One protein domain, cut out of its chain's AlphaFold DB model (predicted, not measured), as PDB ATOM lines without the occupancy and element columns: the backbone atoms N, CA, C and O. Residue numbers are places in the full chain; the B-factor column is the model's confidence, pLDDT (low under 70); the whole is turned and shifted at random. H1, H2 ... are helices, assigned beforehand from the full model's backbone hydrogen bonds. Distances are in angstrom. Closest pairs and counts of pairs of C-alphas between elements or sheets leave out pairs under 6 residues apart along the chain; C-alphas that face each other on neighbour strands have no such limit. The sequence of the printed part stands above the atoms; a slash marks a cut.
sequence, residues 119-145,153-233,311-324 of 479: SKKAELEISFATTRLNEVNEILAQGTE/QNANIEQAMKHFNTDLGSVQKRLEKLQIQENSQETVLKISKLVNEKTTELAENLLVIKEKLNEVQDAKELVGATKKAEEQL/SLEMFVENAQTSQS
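This is residues 119 to 145, 153 to 233 and 311 to 324 of the 479 residues of the protein "DUF5667 domain-containing protein" of bacterium CG10_46_32 (UniProt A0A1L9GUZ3). A long, slender rod of helices: H1 and H2 lie side by side, H3 folds back after H2 to run beside H1, and the short H4 packs on the first part of H3. H3 makes the length of the rod, and its residues 217 to 233 stick out beyond the body as a bare arm. The printed part has 122 residues with four named helices in the order H1, H2, H3, H4 and no named strand, class all helix. It is only just loose, close to extended, with a radius of gyration of the C-alphas of 20.3 A and spans of 76 by 23 by 19 A.

H1, residues 119 to 143, touches H2, residues 153 to 181, closest at the C-alphas of Ala 129 and Phe 164, 4.7 A apart, at a shallow tilt of 14 degrees, opposite ways. H3, residues 185 to 233, touches H1 with its residues 187 to 209 alone, the same way at a shallow tilt of 17 degrees; the closest C-alphas, of Ser 119 and Ile 191, are 6.3 A apart. H2 and H3 form a helical hairpin but only just touch, with 3 pairs of C-alphas within 8 A, the closest being Leu 178 and Val 188 at 6.6 A. H1, H2 and H3 are an up and down bundle, each running against the one before it in the chain. H4, residues 311 to 321, touches H3 at residues 185 to 196 alone, opposite ways, the C-alphas of Ser 192 and Ser 311 being closest at 4.7 A; H4 and H1 are apart. Every O i to N i+4 pair is within hydrogen-bond range in H1, H2 and H3, and 6 of 7 in H4.

H1 begins at C-alpha 119 (12.389, 23.317, -26.262) and is 36.9 A long; H2 is 41.5 A. H3 is 71.7 A and ends at C-alpha 233 (58.492, 67.020, -31.887). H4 ends at C-alpha 321 (-2.344, 28.577, -14.620).

The C-alphas farthest apart, of Leu 233 and Gln 323, are 76.5 A apart. Residues 146 to 152 and 234 to 310 are not printed, with gaps of 13.1 A and 58.9 A between the C-alphas across these cuts. The link from H2 to H3 is tight. The model's pLDDT is under 70 at residues 143 to 145 and 218 to 233.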
ATOM      1  N   SER A 119      11.849  22.989 -27.581       95.56
ATOM      2  CA  SER A 119      12.389  23.317 -26.262       95.56
ATOM      3  C   SER A 119      13.888  23.061 -26.190       95.56
ATOM      4  O   SER A 119      14.641  23.921 -25.730       95.56
ATOM      5  N   LYS A 120      14.355  21.922 -26.719       96.62
ATOM      6  CA  LYS A 120      15.785  21.608 -26.731       96.62
ATOM      7  C   LYS A 120      16.550  22.481 -27.717       96.62
ATOM      8  O   LYS A 120      17.681  22.864 -27.434       96.62
ATOM      9  N   LYS A 121      15.943  22.826 -28.853       97.62
ATOM     10  CA  LYS A 121      16.540  23.763 -29.810       97.62
ATOM     11  C   LYS A 121      16.702  25.161 -29.205       97.62
ATOM     12  O   LYS A 121      17.779  25.731 -29.327       97.62
ATOM     13  N   ALA A 122      15.688  25.668 -28.498       97.44
ATOM     14  CA  ALA A 122      15.774  26.945 -27.787       97.44
ATOM     15  C   ALA A 122      16.866  26.927 -26.701       97.44
ATOM     16  O   ALA A 122      17.622  27.887 -26.577       97.44
ATOM     17  N   GLU A 123      16.996  25.820 -25.958       97.44
ATOM     18  CA  GLU A 123      18.055  25.627 -24.955       97.44
ATOM     19  C   GLU A 123      19.465  25.626 -25.580       97.44
ATOM     20  O   GLU A 123      20.401  26.197 -25.020       97.44
ATOM     21  N   LEU A 124      19.631  25.003 -26.749       98.06
ATOM     22  CA  LEU A 124      20.905  25.005 -27.471       98.06
ATOM     23  C   LEU A 124      21.249  26.402 -27.994       98.06
ATOM     24  O   LEU A 124      22.349  26.888 -27.750       98.06
ATOM     25  N   GLU A 125      20.312  27.085 -28.647       97.56
ATOM     26  CA  GLU A 125      20.558  28.412 -29.223       97.56
ATOM     27  C   GLU A 125      20.876  29.467 -28.152       97.56
ATOM     28  O   GLU A 125      21.803  30.254 -28.332       97.56
ATOM     29  N   ILE A 126      20.211  29.445 -26.987       97.94
ATOM     30  CA  ILE A 126      20.570  30.360 -25.886       97.94
ATOM     31  C   ILE A 126      21.968  30.057 -25.314       97.94
ATOM     32  O   ILE A 126      22.687  30.965 -24.883       97.94
ATOM     33  N   SER A 127      22.400  28.792 -25.345       97.62
ATOM     34  CA  SER A 127      23.765  28.412 -24.953       97.62
ATOM     35  C   SER A 127      24.814  28.888 -25.965       97.62
ATOM     36  O   SER A 127      25.900  29.325 -25.573       97.62
ATOM     37  N   PHE A 128      24.479  28.888 -27.258       97.81
ATOM     38  CA  PHE A 128      25.352  29.420 -28.304       97.81
ATOM     39  C   PHE A 128      25.480  30.930 -28.195       97.81
ATOM     40  O   PHE A 128      26.599  31.428 -28.196       97.81
ATOM     41  N   ALA A 129      24.386  31.642 -27.935       97.50
ATOM     42  CA  ALA A 129      24.441  33.065 -27.634       97.50
ATOM     43  C   ALA A 129      25.341  33.385 -26.427       97.50
ATOM     44  O   ALA A 129      26.176  34.285 -26.487       97.50
ATOM     45  N   THR A 130      25.245  32.597 -25.353       97.50
ATOM     46  CA  THR A 130      26.163  32.720 -24.205       97.50
ATOM     47  C   THR A 130      27.618  32.525 -24.633       97.50
ATOM     48  O   THR A 130      28.500  33.282 -24.235       97.50
ATOM     49  N   THR A 131      27.865  31.549 -25.506       97.00
ATOM     50  CA  THR A 131      29.193  31.298 -26.074       97.00
ATOM     51  C   THR A 131      29.690  32.493 -26.890       97.00
ATOM     52  O   THR A 131      30.843  32.873 -26.726       97.00
ATOM     53  N   ARG A 132      28.838  33.144 -27.697       97.00
ATOM     54  CA  ARG A 132      29.228  34.330 -28.481       97.00
ATOM     55  C   ARG A 132      29.677  35.497 -27.602       97.00
ATOM     56  O   ARG A 132      30.653  36.155 -27.943       97.00
ATOM     57  N   LEU A 133      29.031  35.741 -26.458       96.25
ATOM     58  CA  LEU A 133      29.499  36.788 -25.534       96.25
ATOM     59  C   LEU A 133      30.829  36.429 -24.870       96.25
ATOM     60  O   LEU A 133      31.671  37.303 -24.666       96.25
ATOM     61  N   ASN A 134      31.050  35.151 -24.562       95.94
ATOM     62  CA  ASN A 134      32.338  34.696 -24.041       95.94
ATOM     63  C   ASN A 134      33.455  34.873 -25.077       95.94
ATOM     64  O   ASN A 134      34.533  35.333 -24.719       95.94
ATOM     65  N   GLU A 135      33.180  34.599 -26.354       94.75
ATOM     66  CA  GLU A 135      34.121  34.869 -27.449       94.75
ATOM     67  C   GLU A 135      34.457  36.360 -27.553       94.75
ATOM     68  O   GLU A 135      35.622  36.707 -27.714       94.75
ATOM     69  N   VAL A 136      33.471  37.256 -27.414       94.19
ATOM     70  CA  VAL A 136      33.724  38.710 -27.393       94.19
ATOM     71  C   VAL A 136      34.637  39.090 -26.228       94.19
ATOM     72  O   VAL A 136      35.607  39.817 -26.431       94.19
ATOM     73  N   ASN A 137      34.375  38.574 -25.027       92.81
ATOM     74  CA  ASN A 137      35.230  38.818 -23.863       92.81
ATOM     75  C   ASN A 137      36.661  38.301 -24.067       92.81
ATOM     76  O   ASN A 137      37.613  38.979 -23.687       92.81
ATOM     77  N   GLU A 138      36.820  37.131 -24.681       92.00
ATOM     78  CA  GLU A 138      38.131  36.555 -24.983       92.00
ATOM     79  C   GLU A 138      38.884  37.385 -26.032       92.00
ATOM     80  O   GLU A 138      40.065  37.680 -25.858       92.00
ATOM     81  N   ILE A 139      38.190  37.854 -27.074       90.69
ATOM     82  CA  ILE A 139      38.758  38.765 -28.076       90.69
ATOM     83  C   ILE A 139      39.198  40.090 -27.432       90.69
ATOM     84  O   ILE A 139      40.234  40.638 -27.810       90.69
ATOM     85  N   LEU A 140      38.429  40.625 -26.478       88.38
ATOM     86  CA  LEU A 140      38.795  41.846 -25.752       88.38
ATOM     87  C   LEU A 140      40.021  41.635 -24.857       88.38
ATOM     88  O   LEU A 140      40.912  42.477 -24.868       88.38
ATOM     89  N   ALA A 141      40.103  40.500 -24.159       87.31
ATOM     90  CA  ALA A 141      41.244  40.161 -23.308       87.31
ATOM     91  C   ALA A 141      42.542  39.923 -24.106       87.31
ATOM     92  O   ALA A 141      43.616  40.329 -23.674       87.31
ATOM     93  N   GLN A 142      42.458  39.317 -25.297       84.25
ATOM     94  CA  GLN A 142      43.630  39.131 -26.167       84.25
ATOM     95  C   GLN A 142      44.177  40.458 -26.716       84.25
ATOM     96  O   GLN A 142      45.374  40.573 -26.957       84.25
ATOM     97  N   GLY A 143      43.316  41.462 -26.920       67.75
ATOM     98  CA  GLY A 143      43.721  42.766 -27.454       67.75
ATOM     99  C   GLY A 143      44.528  43.631 -26.478       67.75
ATOM    100  O   GLY A 143      45.186  44.569 -26.916       67.75
ATOM    101  N   THR A 144      44.493  43.326 -25.178       58.38
ATOM    102  CA  THR A 144      45.245  44.056 -24.144       58.38
ATOM    103  C   THR A 144      46.663  43.534 -23.912       58.38
ATOM    104  O   THR A 144      47.463  44.254 -23.325       58.38
ATOM    105  N   GLU A 145      46.988  42.312 -24.351       53.59
ATOM    106  CA  GLU A 145      48.252  41.650 -23.984       53.59
ATOM    107  C   GLU A 145      49.310  41.599 -25.099       53.59
ATOM    108  O   GLU A 145      50.466  41.306 -24.804       53.59
ATOM    109  N   GLN A 153      40.201  42.802 -34.948       84.12
ATOM    110  CA  GLN A 153      39.519  42.604 -33.652       84.12
ATOM    111  C   GLN A 153      38.057  43.096 -33.662       84.12
ATOM    112  O   GLN A 153      37.146  42.346 -33.314       84.12
ATOM    113  N   ASN A 154      37.815  44.315 -34.154       85.75
ATOM    114  CA  ASN A 154      36.465  44.877 -34.256       85.75
ATOM    115  C   ASN A 154      35.564  44.060 -35.189       85.75
ATOM    116  O   ASN A 154      34.396  43.858 -34.878       85.75
ATOM    117  N   ALA A 155      36.103  43.555 -36.303       87.88
ATOM    118  CA  ALA A 155      35.347  42.723 -37.237       87.88
ATOM    119  C   ALA A 155      34.992  41.357 -36.627       87.88
ATOM    120  O   ALA A 155      33.907  40.836 -36.878       87.88
ATOM    121  N   ASN A 156      35.869  40.800 -35.788       90.88
ATOM    122  CA  ASN A 156      35.618  39.551 -35.074       90.88
ATOM    123  C   ASN A 156      34.548  39.733 -33.986       90.88
ATOM    124  O   ASN A 156      33.653  38.895 -33.866       90.88
ATOM    125  N   ILE A 157      34.593  40.847 -33.244       91.62
ATOM    126  CA  ILE A 157      33.545  41.221 -32.279       91.62
ATOM    127  C   ILE A 157      32.211  41.414 -33.008       91.62
ATOM    128  O   ILE A 157      31.212  40.812 -32.627       91.62
ATOM    129  N   GLU A 158      32.194  42.184 -34.096       90.88
ATOM    130  CA  GLU A 158      31.007  42.401 -34.931       90.88
ATOM    131  C   GLU A 158      30.426  41.067 -35.428       90.88
ATOM    132  O   GLU A 158      29.220  40.831 -35.337       90.88
ATOM    133  N   GLN A 159      31.282  40.150 -35.890       93.38
ATOM    134  CA  GLN A 159      30.864  38.824 -36.331       93.38
ATOM    135  C   GLN A 159      30.250  38.001 -35.187       93.38
ATOM    136  O   GLN A 159      29.182  37.412 -35.376       93.38
ATOM    137  N   ALA A 160      30.880  37.960 -34.008       94.75
ATOM    138  CA  ALA A 160      30.330  37.272 -32.836       94.75
ATOM    139  C   ALA A 160      28.967  37.847 -32.434       94.75
ATOM    140  O   ALA A 160      28.013  37.094 -32.238       94.75
ATOM    141  N   MET A 161      28.847  39.175 -32.396       95.25
ATOM    142  CA  MET A 161      27.614  39.874 -32.039       95.25
ATOM    143  C   MET A 161      26.498  39.671 -33.075       95.25
ATOM    144  O   MET A 161      25.327  39.521 -32.725       95.25
ATOM    145  N   LYS A 162      26.837  39.577 -34.364       94.94
ATOM    146  CA  LYS A 162      25.874  39.217 -35.413       94.94
ATOM    147  C   LYS A 162      25.314  37.808 -35.210       94.94
ATOM    148  O   LYS A 162      24.107  37.592 -35.357       94.94
ATOM    149  N   HIS A 163      26.173  36.844 -34.877       95.62
ATOM    150  CA  HIS A 163      25.740  35.483 -34.562       95.62
ATOM    151  C   HIS A 163      24.912  35.438 -33.277       95.62
ATOM    152  O   HIS A 163      23.845  34.836 -33.283       95.62
ATOM    153  N   PHE A 164      25.317  36.177 -32.245       97.25
ATOM    154  CA  PHE A 164      24.550  36.354 -31.015       97.25
ATOM    155  C   PHE A 164      23.113  36.826 -31.291       97.25
ATOM    156  O   PHE A 164      22.153  36.192 -30.855       97.25
ATOM    157  N   ASN A 165      22.954  37.887 -32.089       96.12
ATOM    158  CA  ASN A 165      21.640  38.415 -32.467       96.12
ATOM    159  C   ASN A 165      20.806  37.387 -33.243       96.12
ATOM    160  O   ASN A 165      19.594  37.278 -33.046       96.12
ATOM    161  N   THR A 166      21.458  36.608 -34.109       96.38
ATOM    162  CA  THR A 166      20.808  35.543 -34.884       96.38
ATOM    163  C   THR A 166      20.302  34.417 -33.978       96.38
ATOM    164  O   THR A 166      19.169  33.956 -34.141       96.38
ATOM    165  N   ASP A 167      21.116  34.000 -33.007       96.25
ATOM    166  CA  ASP A 167      20.780  32.943 -32.055       96.25
ATOM    167  C   ASP A 167      19.619  33.383 -31.150       96.25
ATOM    168  O   ASP A 167      18.623  32.667 -31.048       96.25
ATOM    169  N   LEU A 168      19.653  34.601 -30.591       97.00
ATOM    170  CA  LEU A 168      18.539  35.134 -29.788       97.00
ATOM    171  C   LEU A 168      17.254  35.313 -30.600       97.00
ATOM    172  O   LEU A 168      16.164  35.008 -30.110       97.00
ATOM    173  N   GLY A 169      17.358  35.785 -31.845       96.69
ATOM    174  CA  GLY A 169      16.207  35.877 -32.742       96.69
ATOM    175  C   GLY A 169      15.584  34.507 -33.031       96.69
ATOM    176  O   GLY A 169      14.366  34.393 -33.188       96.69
ATOM    177  N   SER A 170      16.398  33.451 -33.058       96.75
ATOM    178  CA  SER A 170      15.928  32.070 -33.208       96.75
ATOM    179  C   SER A 170      15.261  31.566 -31.926       96.75
ATOM    180  O   SER A 170      14.145  31.049 -32.002       96.75
ATOM    181  N   VAL A 171      15.837  31.850 -30.750       97.50
ATOM    182  CA  VAL A 171      15.220  31.562 -29.441       97.50
ATOM    183  C   VAL A 171      13.831  32.194 -29.331       97.50
ATOM    184  O   VAL A 171      12.888  31.506 -28.945       97.50
ATOM    185  N   GLN A 172      13.667  33.463 -29.727       96.38
ATOM    186  CA  GLN A 172      12.362  34.144 -29.730       96.38
ATOM    187  C   GLN A 172      11.331  33.402 -30.589       96.38
ATOM    188  O   GLN A 172      10.253  33.054 -30.110       96.38
ATOM    189  N   LYS A 173      11.687  33.081 -31.839       96.62
ATOM    190  CA  LYS A 173      10.805  32.341 -32.756       96.62
ATOM    191  C   LYS A 173      10.436  30.962 -32.214       96.62
ATOM    192  O   LYS A 173       9.337  30.471 -32.464       96.62
ATOM    193  N   ARG A 174      11.350  30.299 -31.504       95.62
ATOM    194  CA  ARG A 174      11.083  28.990 -30.897       95.62
ATOM    195  C   ARG A 174      10.188  29.094 -29.680       95.62
ATOM    196  O   ARG A 174       9.294  28.271 -29.553       95.62
ATOM    197  N   LEU A 175      10.374  30.106 -28.838       95.12
ATOM    198  CA  LEU A 175       9.458  30.407 -27.739       95.12
ATOM    199  C   LEU A 175       8.024  30.624 -28.250       95.12
ATOM    200  O   LEU A 175       7.093  30.017 -27.732       95.12
ATOM    201  N   GLU A 176       7.844  31.372 -29.340       94.38
ATOM    202  CA  GLU A 176       6.527  31.536 -29.978       94.38
ATOM    203  C   GLU A 176       5.952  30.206 -30.487       94.38
ATOM    204  O   GLU A 176       4.788  29.889 -30.251       94.38
ATOM    205  N   LYS A 177       6.772  29.376 -31.145       94.94
ATOM    206  CA  LYS A 177       6.341  28.042 -31.599       94.94
ATOM    207  C   LYS A 177       5.973  27.120 -30.444       94.94
ATOM    208  O   LYS A 177       5.023  26.356 -30.572       94.94
ATOM    209  N   LEU A 178       6.699  27.195 -29.333       93.81
ATOM    210  CA  LEU A 178       6.445  26.410 -28.128       93.81
ATOM    211  C   LEU A 178       5.088  26.734 -27.516       93.81
ATOM    212  O   LEU A 178       4.380  25.817 -27.114       93.81
ATOM    213  N   GLN A 179       4.699  28.010 -27.520       89.75
ATOM    214  CA  GLN A 179       3.380  28.443 -27.061       89.75
ATOM    215  C   GLN A 179       2.239  27.830 -27.894       89.75
ATOM    216  O   GLN A 179       1.167  27.564 -27.363       89.75
ATOM    217  N   ILE A 180       2.472  27.590 -29.190       90.44
ATOM    218  CA  ILE A 180       1.452  27.087 -30.125       90.44
ATOM    219  C   ILE A 180       1.435  25.552 -30.193       90.44
ATOM    220  O   ILE A 180       0.371  24.953 -30.325       90.44
ATOM    221  N   GLN A 181       2.607  24.912 -30.182       87.31
ATOM    222  CA  GLN A 181       2.757  23.501 -30.558       87.31
ATOM    223  C   GLN A 181       2.991  22.561 -29.375       87.31
ATOM    224  O   GLN A 181       2.754  21.359 -29.510       87.31
ATOM    225  N   GLU A 182       3.486  23.053 -28.236       83.06
ATOM    226  CA  GLU A 182       3.876  22.179 -27.132       83.06
ATOM    227  C   GLU A 182       2.752  22.047 -26.095       83.06
ATOM    228  O   GLU A 182       2.447  22.967 -25.346       83.06
ATOM    229  N   ASN A 183       2.161  20.850 -26.013       80.81
ATOM    230  CA  ASN A 183       1.072  20.545 -25.071       80.81
ATOM    231  C   ASN A 183       1.532  20.442 -23.602       80.81
ATOM    232  O   ASN A 183       0.708  20.292 -22.700       80.81
ATOM    233  N   SER A 184       2.844  20.471 -23.346       87.19
ATOM    234  CA  SER A 184       3.422  20.344 -22.006       87.19
ATOM    235  C   SER A 184       3.673  21.721 -21.394       87.19
ATOM    236  O   SER A 184       4.718  22.335 -21.625       87.19
ATOM    237  N   GLN A 185       2.739  22.185 -20.558       89.00
ATOM    238  CA  GLN A 185       2.894  23.424 -19.782       89.00
ATOM    239  C   GLN A 185       4.178  23.422 -18.938       89.00
ATOM    240  O   GLN A 185       4.833  24.452 -18.800       89.00
ATOM    241  N   GLU A 186       4.586  22.260 -18.415       90.94
ATOM    242  CA  GLU A 186       5.823  22.125 -17.640       90.94
ATOM    243  C   GLU A 186       7.066  22.428 -18.486       90.94
ATOM    244  O   GLU A 186       7.971  23.131 -18.026       90.94
ATOM    245  N   THR A 187       7.113  21.955 -19.737       92.44
ATOM    246  CA  THR A 187       8.256  22.242 -20.610       92.44
ATOM    247  C   THR A 187       8.311  23.724 -20.956       92.44
ATOM    248  O   THR A 187       9.388  24.320 -20.886       92.44
ATOM    249  N   VAL A 188       7.159  24.328 -21.275       94.69
ATOM    250  CA  VAL A 188       7.051  25.760 -21.591       94.69
ATOM    251  C   VAL A 188       7.460  26.615 -20.387       94.69
ATOM    252  O   VAL A 188       8.214  27.575 -20.542       94.69
ATOM    253  N   LEU A 189       7.070  26.231 -19.169       94.62
ATOM    254  CA  LEU A 189       7.516  26.872 -17.927       94.62
ATOM    255  C   LEU A 189       9.027  26.762 -17.726       94.62
ATOM    256  O   LEU A 189       9.692  27.752 -17.428       94.62
ATOM    257  N   LYS A 190       9.589  25.563 -17.896       95.31
ATOM    258  CA  LYS A 190      11.020  25.328 -17.684       95.31
ATOM    259  C   LYS A 190      11.876  26.107 -18.679       95.31
ATOM    260  O   LYS A 190      12.871  26.711 -18.280       95.31
ATOM    261  N   ILE A 191      11.500  26.102 -19.957       96.19
ATOM    262  CA  ILE A 191      12.270  26.777 -21.005       96.19
ATOM    263  C   ILE A 191      12.124  28.298 -20.932       96.19
ATOM    264  O   ILE A 191      13.128  28.994 -21.031       96.19
ATOM    265  N   SER A 192      10.920  28.823 -20.678       95.56
ATOM    266  CA  SER A 192      10.711  30.265 -20.491       95.56
ATOM    267  C   SER A 192      11.485  30.788 -19.279       95.56
ATOM    268  O   SER A 192      12.183  31.797 -19.383       95.56
ATOM    269  N   LYS A 193      11.485  30.042 -18.167       96.31
ATOM    270  CA  LYS A 193      12.311  30.340 -16.993       96.31
ATOM    271  C   LYS A 193      13.805  30.372 -17.325       96.31
ATOM    272  O   LYS A 193      14.479  31.335 -16.956       96.31
ATOM    273  N   LEU A 194      14.305  29.343 -18.013       96.62
ATOM    274  CA  LEU A 194      15.714  29.227 -18.397       96.62
ATOM    275  C   LEU A 194      16.139  30.379 -19.308       96.62
ATOM    276  O   LEU A 194      17.169  31.005 -19.064       96.62
ATOM    277  N   VAL A 195      15.344  30.683 -20.339       97.00
ATOM    278  CA  VAL A 195      15.641  31.782 -21.263       97.00
ATOM    279  C   VAL A 195      15.614  33.120 -20.529       97.00
ATOM    280  O   VAL A 195      16.518  33.926 -20.737       97.00
ATOM    281  N   ASN A 196      14.664  33.350 -19.620       96.00
ATOM    282  CA  ASN A 196      14.620  34.578 -18.826       96.00
ATOM    283  C   ASN A 196      15.871  34.745 -17.944       96.00
ATOM    284  O   ASN A 196      16.453  35.827 -17.871       96.00
ATOM    285  N   GLU A 197      16.303  33.678 -17.268       95.50
ATOM    286  CA  GLU A 197      17.519  33.693 -16.440       95.50
ATOM    287  C   GLU A 197      18.757  33.993 -17.277       95.50
ATOM    288  O   GLU A 197      19.512  34.910 -16.953       95.50
ATOM    289  N   LYS A 198      18.917  33.277 -18.394       96.62
ATOM    290  CA  LYS A 198      20.069  33.449 -19.272       96.62
ATOM    291  C   LYS A 198      20.084  34.817 -19.933       96.62
ATOM    292  O   LYS A 198      21.105  35.476 -19.906       96.62
ATOM    293  N   THR A 199      18.965  35.302 -20.456       95.38
ATOM    294  CA  THR A 199      18.901  36.650 -21.052       95.38
ATOM    295  C   THR A 199      19.202  37.760 -20.045       95.38
ATOM    296  O   THR A 199      19.811  38.751 -20.427       95.38
ATOM    297  N   THR A 200      18.857  37.587 -18.764       93.00
ATOM    298  CA  THR A 200      19.246  38.545 -17.713       93.00
ATOM    299  C   THR A 200      20.767  38.568 -17.522       93.00
ATOM    300  O   THR A 200      21.365  39.637 -17.520       93.00
ATOM    301  N   GLU A 201      21.400  37.393 -17.435       94.25
ATOM    302  CA  GLU A 201      22.865  37.254 -17.355       94.25
ATOM    303  C   GLU A 201      23.559  37.828 -18.605       94.25
ATOM    304  O   GLU A 201      24.564  38.527 -18.506       94.25
ATOM    305  N   LEU A 202      22.998  37.585 -19.794       95.44
ATOM    306  CA  LEU A 202      23.520  38.121 -21.053       95.44
ATOM    307  C   LEU A 202      23.432  39.652 -21.101       95.44
ATOM    308  O   LEU A 202      24.370  40.283 -21.574       95.44
ATOM    309  N   ALA A 203      22.346  40.249 -20.603       92.50
ATOM    310  CA  ALA A 203      22.209  41.703 -20.532       92.50
ATOM    311  C   ALA A 203      23.271  42.326 -19.614       92.50
ATOM    312  O   ALA A 203      23.927  43.290 -20.001       92.50
ATOM    313  N   GLU A 204      23.490  41.741 -18.432       91.69
ATOM    314  CA  GLU A 204      24.536  42.174 -17.495       91.69
ATOM    315  C   GLU A 204      25.932  42.074 -18.143       91.69
ATOM    316  O   GLU A 204      26.696  43.040 -18.129       91.69
ATOM    317  N   ASN A 205      26.237  40.957 -18.812       93.38
ATOM    318  CA  ASN A 205      27.507  40.771 -19.522       93.38
ATOM    319  C   ASN A 205      27.701  41.764 -20.679       93.38
ATOM    320  O   ASN A 205      28.815  42.233 -20.901       93.38
ATOM    321  N   LEU A 206      26.638  42.103 -21.416       93.00
ATOM    322  CA  LEU A 206      26.696  43.097 -22.492       93.00
ATOM    323  C   LEU A 206      27.006  44.503 -21.975       93.00
ATOM    324  O   LEU A 206      27.734  45.238 -22.640       93.00
ATOM    325  N   LEU A 207      26.490  44.872 -20.799       90.56
ATOM    326  CA  LEU A 207      26.820  46.151 -20.169       90.56
ATOM    327  C   LEU A 207      28.300  46.212 -19.779       90.56
ATOM    328  O   LEU A 207      28.960  47.199 -20.093       90.56
ATOM    329  N   VAL A 208      28.842  45.133 -19.207       91.69
ATOM    330  CA  VAL A 208      30.280  45.030 -18.893       91.69
ATOM    331  C   VAL A 208      31.134  45.111 -20.162       91.69
ATOM    332  O   VAL A 208      32.156  45.789 -20.183       91.69
ATOM    333  N   ILE A 209      30.722  44.441 -21.244       90.50
ATOM    334  CA  ILE A 209      31.412  44.524 -22.542       90.50
ATOM    335  C   ILE A 209      31.394  45.964 -23.067       90.50
ATOM    336  O   ILE A 209      32.423  46.449 -23.527       90.50
ATOM    337  N   LYS A 210      30.248  46.651 -22.988       89.31
ATOM    338  CA  LYS A 210      30.100  48.047 -23.422       89.31
ATOM    339  C   LYS A 210      31.010  48.989 -22.631       89.31
ATOM    340  O   LYS A 210      31.636  49.855 -23.234       89.31
ATOM    341  N   GLU A 211      31.108  48.800 -21.319       88.19
ATOM    342  CA  GLU A 211      32.000  49.566 -20.443       88.19
ATOM    343  C   GLU A 211      33.473  49.367 -20.825       88.19
ATOM    344  O   GLU A 211      34.156  50.337 -21.145       88.19
ATOM    345  N   LYS A 212      33.929  48.112 -20.944       87.88
ATOM    346  CA  LYS A 212      35.298  47.794 -21.395       87.88
ATOM    347  C   LYS A 212      35.619  48.368 -22.771       87.88
ATOM    348  O   LYS A 212      36.753  48.747 -23.045       87.88
ATOM    349  N   LEU A 213      34.635  48.406 -23.668       85.19
ATOM    350  CA  LEU A 213      34.833  48.943 -25.010       85.19
ATOM    351  C   LEU A 213      35.067  50.459 -25.001       85.19
ATOM    352  O   LEU A 213      35.890  50.940 -25.778       85.19
ATOM    353  N   ASN A 214      34.365  51.187 -24.125       83.06
ATOM    354  CA  ASN A 214      34.584  52.620 -23.922       83.06
ATOM    355  C   ASN A 214      36.004  52.878 -23.402       83.06
ATOM    356  O   ASN A 214      36.717  53.693 -23.978       83.06
ATOM    357  N   GLU A 215      36.452  52.119 -22.396       81.06
ATOM    358  CA  GLU A 215      37.806  52.253 -21.830       81.06
ATOM    359  C   GLU A 215      38.903  52.063 -22.890       81.06
ATOM    360  O   GLU A 215      39.865  52.830 -22.958       81.06
ATOM    361  N   VAL A 216      38.754  51.054 -23.757       74.38
ATOM    362  CA  VAL A 216      39.714  50.780 -24.839       74.38
ATOM    363  C   VAL A 216      39.706  51.892 -25.891       74.38
ATOM    364  O   VAL A 216      40.762  52.223 -26.441       74.38
ATOM    365  N   GLN A 217      38.542  52.473 -26.195       71.94
ATOM    366  CA  GLN A 217      38.446  53.569 -27.156       71.94
ATOM    367  C   GLN A 217      39.118  54.840 -26.627       71.94
ATOM    368  O   GLN A 217      39.936  55.422 -27.346       71.94
ATOM    369  N   ASP A 218      38.858  55.200 -25.371       68.38
ATOM    370  CA  ASP A 218      39.462  56.360 -24.711       68.38
ATOM    371  C   ASP A 218      40.993  56.212 -24.627       68.38
ATOM    372  O   ASP A 218      41.746  57.137 -24.946       68.38
ATOM    373  N   ALA A 219      41.483  55.013 -24.292       59.69
ATOM    374  CA  ALA A 219      42.915  54.718 -24.258       59.69
ATOM    375  C   ALA A 219      43.574  54.828 -25.646       59.69
ATOM    376  O   ALA A 219      44.673  55.375 -25.779       59.69
ATOM    377  N   LYS A 220      42.911  54.344 -26.704       65.00
ATOM    378  CA  LYS A 220      43.440  54.407 -28.074       65.00
ATOM    379  C   LYS A 220      43.489  55.838 -28.613       65.00
ATOM    380  O   LYS A 220      44.417  56.170 -29.354       65.00
ATOM    381  N   GLU A 221      42.534  56.686 -28.237       60.91
ATOM    382  CA  GLU A 221      42.531  58.106 -28.600       60.91
ATOM    383  C   GLU A 221      43.674  58.869 -27.906       60.91
ATOM    384  O   GLU A 221      44.394  59.627 -28.559       60.91
ATOM    385  N   LEU A 222      43.947  58.572 -26.631       50.22
ATOM    386  CA  LEU A 222      45.080  59.132 -25.880       50.22
ATOM    387  C   LEU A 222      46.449  58.689 -26.432       50.22
ATOM    388  O   LEU A 222      47.372  59.503 -26.541       50.22
ATOM    389  N   VAL A 223      46.592  57.422 -26.838       58.91
ATOM    390  CA  VAL A 223      47.824  56.910 -27.474       58.91
ATOM    391  C   VAL A 223      48.014  57.495 -28.882       58.91
ATOM    392  O   VAL A 223      49.125  57.837 -29.284       58.91
ATOM    393  N   GLY A 224      46.928  57.682 -29.638       56.88
ATOM    394  CA  GLY A 224      46.972  58.354 -30.938       56.88
ATOM    395  C   GLY A 224      47.368  59.831 -30.832       56.88
ATOM    396  O   GLY A 224      48.142  60.322 -31.658       56.88
ATOM    397  N   ALA A 225      46.880  60.527 -29.803       50.19
ATOM    398  CA  ALA A 225      47.231  61.916 -29.524       50.19
ATOM    399  C   ALA A 225      48.698  62.070 -29.089       50.19
ATOM    400  O   ALA A 225      49.382  62.979 -29.556       50.19
ATOM    401  N   THR A 226      49.209  61.156 -28.260       51.78
ATOM    402  CA  THR A 226      50.618  61.159 -27.828       51.78
ATOM    403  C   THR A 226      51.574  60.811 -28.967       51.78
ATOM    404  O   THR A 226      52.564  61.513 -29.141       51.78
ATOM    405  N   LYS A 227      51.244  59.842 -29.831       63.94
ATOM    406  CA  LYS A 227      52.070  59.512 -31.007       63.94
ATOM    407  C   LYS A 227      52.101  60.638 -32.050       63.94
ATOM    408  O   LYS A 227      53.152  60.920 -32.612       63.94
ATOM    409  N   LYS A 228      50.977  61.341 -32.264       62.94
ATOM    410  CA  LYS A 228      50.946  62.564 -33.093       62.94
ATOM    411  C   LYS A 228      51.752  63.714 -32.481       62.94
ATOM    412  O   LYS A 228      52.361  64.476 -33.227       62.94
ATOM    413  N   ALA A 229      51.767  63.842 -31.154       54.84
ATOM    414  CA  ALA A 229      52.584  64.840 -30.463       54.84
ATOM    415  C   ALA A 229      54.089  64.516 -30.552       54.84
ATOM    416  O   ALA A 229      54.907  65.419 -30.711       54.84
ATOM    417  N   GLU A 230      54.452  63.234 -30.523       54.44
ATOM    418  CA  GLU A 230      55.833  62.766 -30.681       54.44
ATOM    419  C   GLU A 230      56.339  62.973 -32.121       54.44
ATOM    420  O   GLU A 230      57.446  63.463 -32.332       54.44
ATOM    421  N   GLU A 231      55.491  62.733 -33.127       59.75
ATOM    422  CA  GLU A 231      55.811  62.979 -34.541       59.75
ATOM    423  C   GLU A 231      55.929  64.486 -34.870       59.75
ATOM    424  O   GLU A 231      56.704  64.875 -35.744       59.75
ATOM    425  N   GLN A 232      55.240  65.361 -34.122       57.41
ATOM    426  CA  GLN A 232      55.406  66.820 -34.214       57.41
ATOM    427  C   GLN A 232      56.675  67.350 -33.524       57.41
ATOM    428  O   GLN A 232      57.167  68.410 -33.916       57.41
ATOM    429  N   LEU A 233      57.241  66.629 -32.550       53.41
ATOM    430  CA  LEU A 233      58.492  67.020 -31.887       53.41
ATOM    431  C   LEU A 233      59.745  66.650 -32.700       53.41
ATOM    432  O   LEU A 233      60.763  67.330 -32.591       53.41
ATOM    433  N   SER A 311      10.087  35.805 -22.916       94.75
ATOM    434  CA  SER A 311      10.221  34.659 -22.013       94.75
ATOM    435  C   SER A 311       9.534  34.899 -20.665       94.75
ATOM    436  O   SER A 311       8.912  33.985 -20.134       94.75
ATOM    437  N   LEU A 312       9.570  36.130 -20.147       95.06
ATOM    438  CA  LEU A 312       8.888  36.516 -18.916       95.06
ATOM    439  C   LEU A 312       7.368  36.484 -19.083       95.06
ATOM    440  O   LEU A 312       6.685  35.947 -18.217       95.06
ATOM    441  N   GLU A 313       6.847  36.993 -20.202       94.56
ATOM    442  CA  GLU A 313       5.427  36.904 -20.555       94.56
ATOM    443  C   GLU A 313       4.951  35.450 -20.529       94.56
ATOM    444  O   GLU A 313       4.029  35.114 -19.789       94.56
ATOM    445  N   MET A 314       5.641  34.574 -21.262       94.00
ATOM    446  CA  MET A 314       5.294  33.155 -21.303       94.00
ATOM    447  C   MET A 314       5.416  32.487 -19.933       94.00
ATOM    448  O   MET A 314       4.594  31.640 -19.582       94.00
ATOM    449  N   PHE A 315       6.437  32.841 -19.151       94.88
ATOM    450  CA  PHE A 315       6.609  32.290 -17.813       94.88
ATOM    451  C   PHE A 315       5.459  32.703 -16.892       94.88
ATOM    452  O   PHE A 315       4.905  31.855 -16.198       94.88
ATOM    453  N   VAL A 316       5.069  33.979 -16.915       94.75
ATOM    454  CA  VAL A 316       3.979  34.524 -16.100       94.75
ATOM    455  C   VAL A 316       2.634  33.918 -16.496       94.75
ATOM    456  O   VAL A 316       1.915  33.451 -15.616       94.75
ATOM    457  N   GLU A 317       2.316  33.856 -17.790       93.94
ATOM    458  CA  GLU A 317       1.065  33.272 -18.297       93.94
ATOM    459  C   GLU A 317       0.898  31.815 -17.835       93.94
ATOM    460  O   GLU A 317      -0.143  31.420 -17.305       93.94
ATOM    461  N   ASN A 318       1.962  31.014 -17.942       92.94
ATOM    462  CA  ASN A 318       1.925  29.628 -17.485       92.94
ATOM    463  C   ASN A 318       2.014  29.499 -15.951       92.94
ATOM    464  O   ASN A 318       1.510  28.537 -15.374       92.94
ATOM    465  N   ALA A 319       2.643  30.449 -15.253       92.12
ATOM    466  CA  ALA A 319       2.691  30.451 -13.792       92.12
ATOM    467  C   ALA A 319       1.315  30.754 -13.184       92.12
ATOM    468  O   ALA A 319       0.965  30.173 -12.158       92.12
ATOM    469  N   GLN A 320       0.520  31.614 -13.829       91.25
ATOM    470  CA  GLN A 320      -0.852  31.922 -13.421       91.25
ATOM    471  C   GLN A 320      -1.768  30.695 -13.483       91.25
ATOM    472  O   GLN A 320      -2.633  30.533 -12.624       91.25
ATOM    473  N   THR A 321      -1.570  29.820 -14.471       91.56
ATOM    474  CA  THR A 321      -2.344  28.577 -14.620       91.56
ATOM    475  C   THR A 321      -1.785  27.421 -13.786       91.56
ATOM    476  O   THR A 321      -2.492  26.447 -13.520       91.56
ATOM    477  N   SER A 322      -0.538  27.529 -13.315       90.69
ATOM    478  CA  SER A 322       0.090  26.531 -12.452       90.69
ATOM    479  C   SER A 322      -0.563  26.478 -11.068       90.69
ATOM    480  O   SER A 322      -0.776  27.500 -10.419       90.69
ATOM    481  N   GLN A 323      -0.794  25.265 -10.556       91.69
ATOM    482  CA  GLN A 323      -1.267  25.037  -9.180       91.69
ATOM    483  C   GLN A 323      -0.172  25.269  -8.118       91.69
ATOM    484  O   GLN A 323      -0.449  25.262  -6.920       91.69
ATOM    485  N   SER A 324       1.088  25.444  -8.533       93.94
ATOM    486  CA  SER A 324       2.216  25.584  -7.613       93.94
ATOM    487  C   SER A 324       2.394  27.030  -7.152       93.94
ATOM    488  O   SER A 324       2.878  27.881  -7.900       93.94
TER     489      SER A 324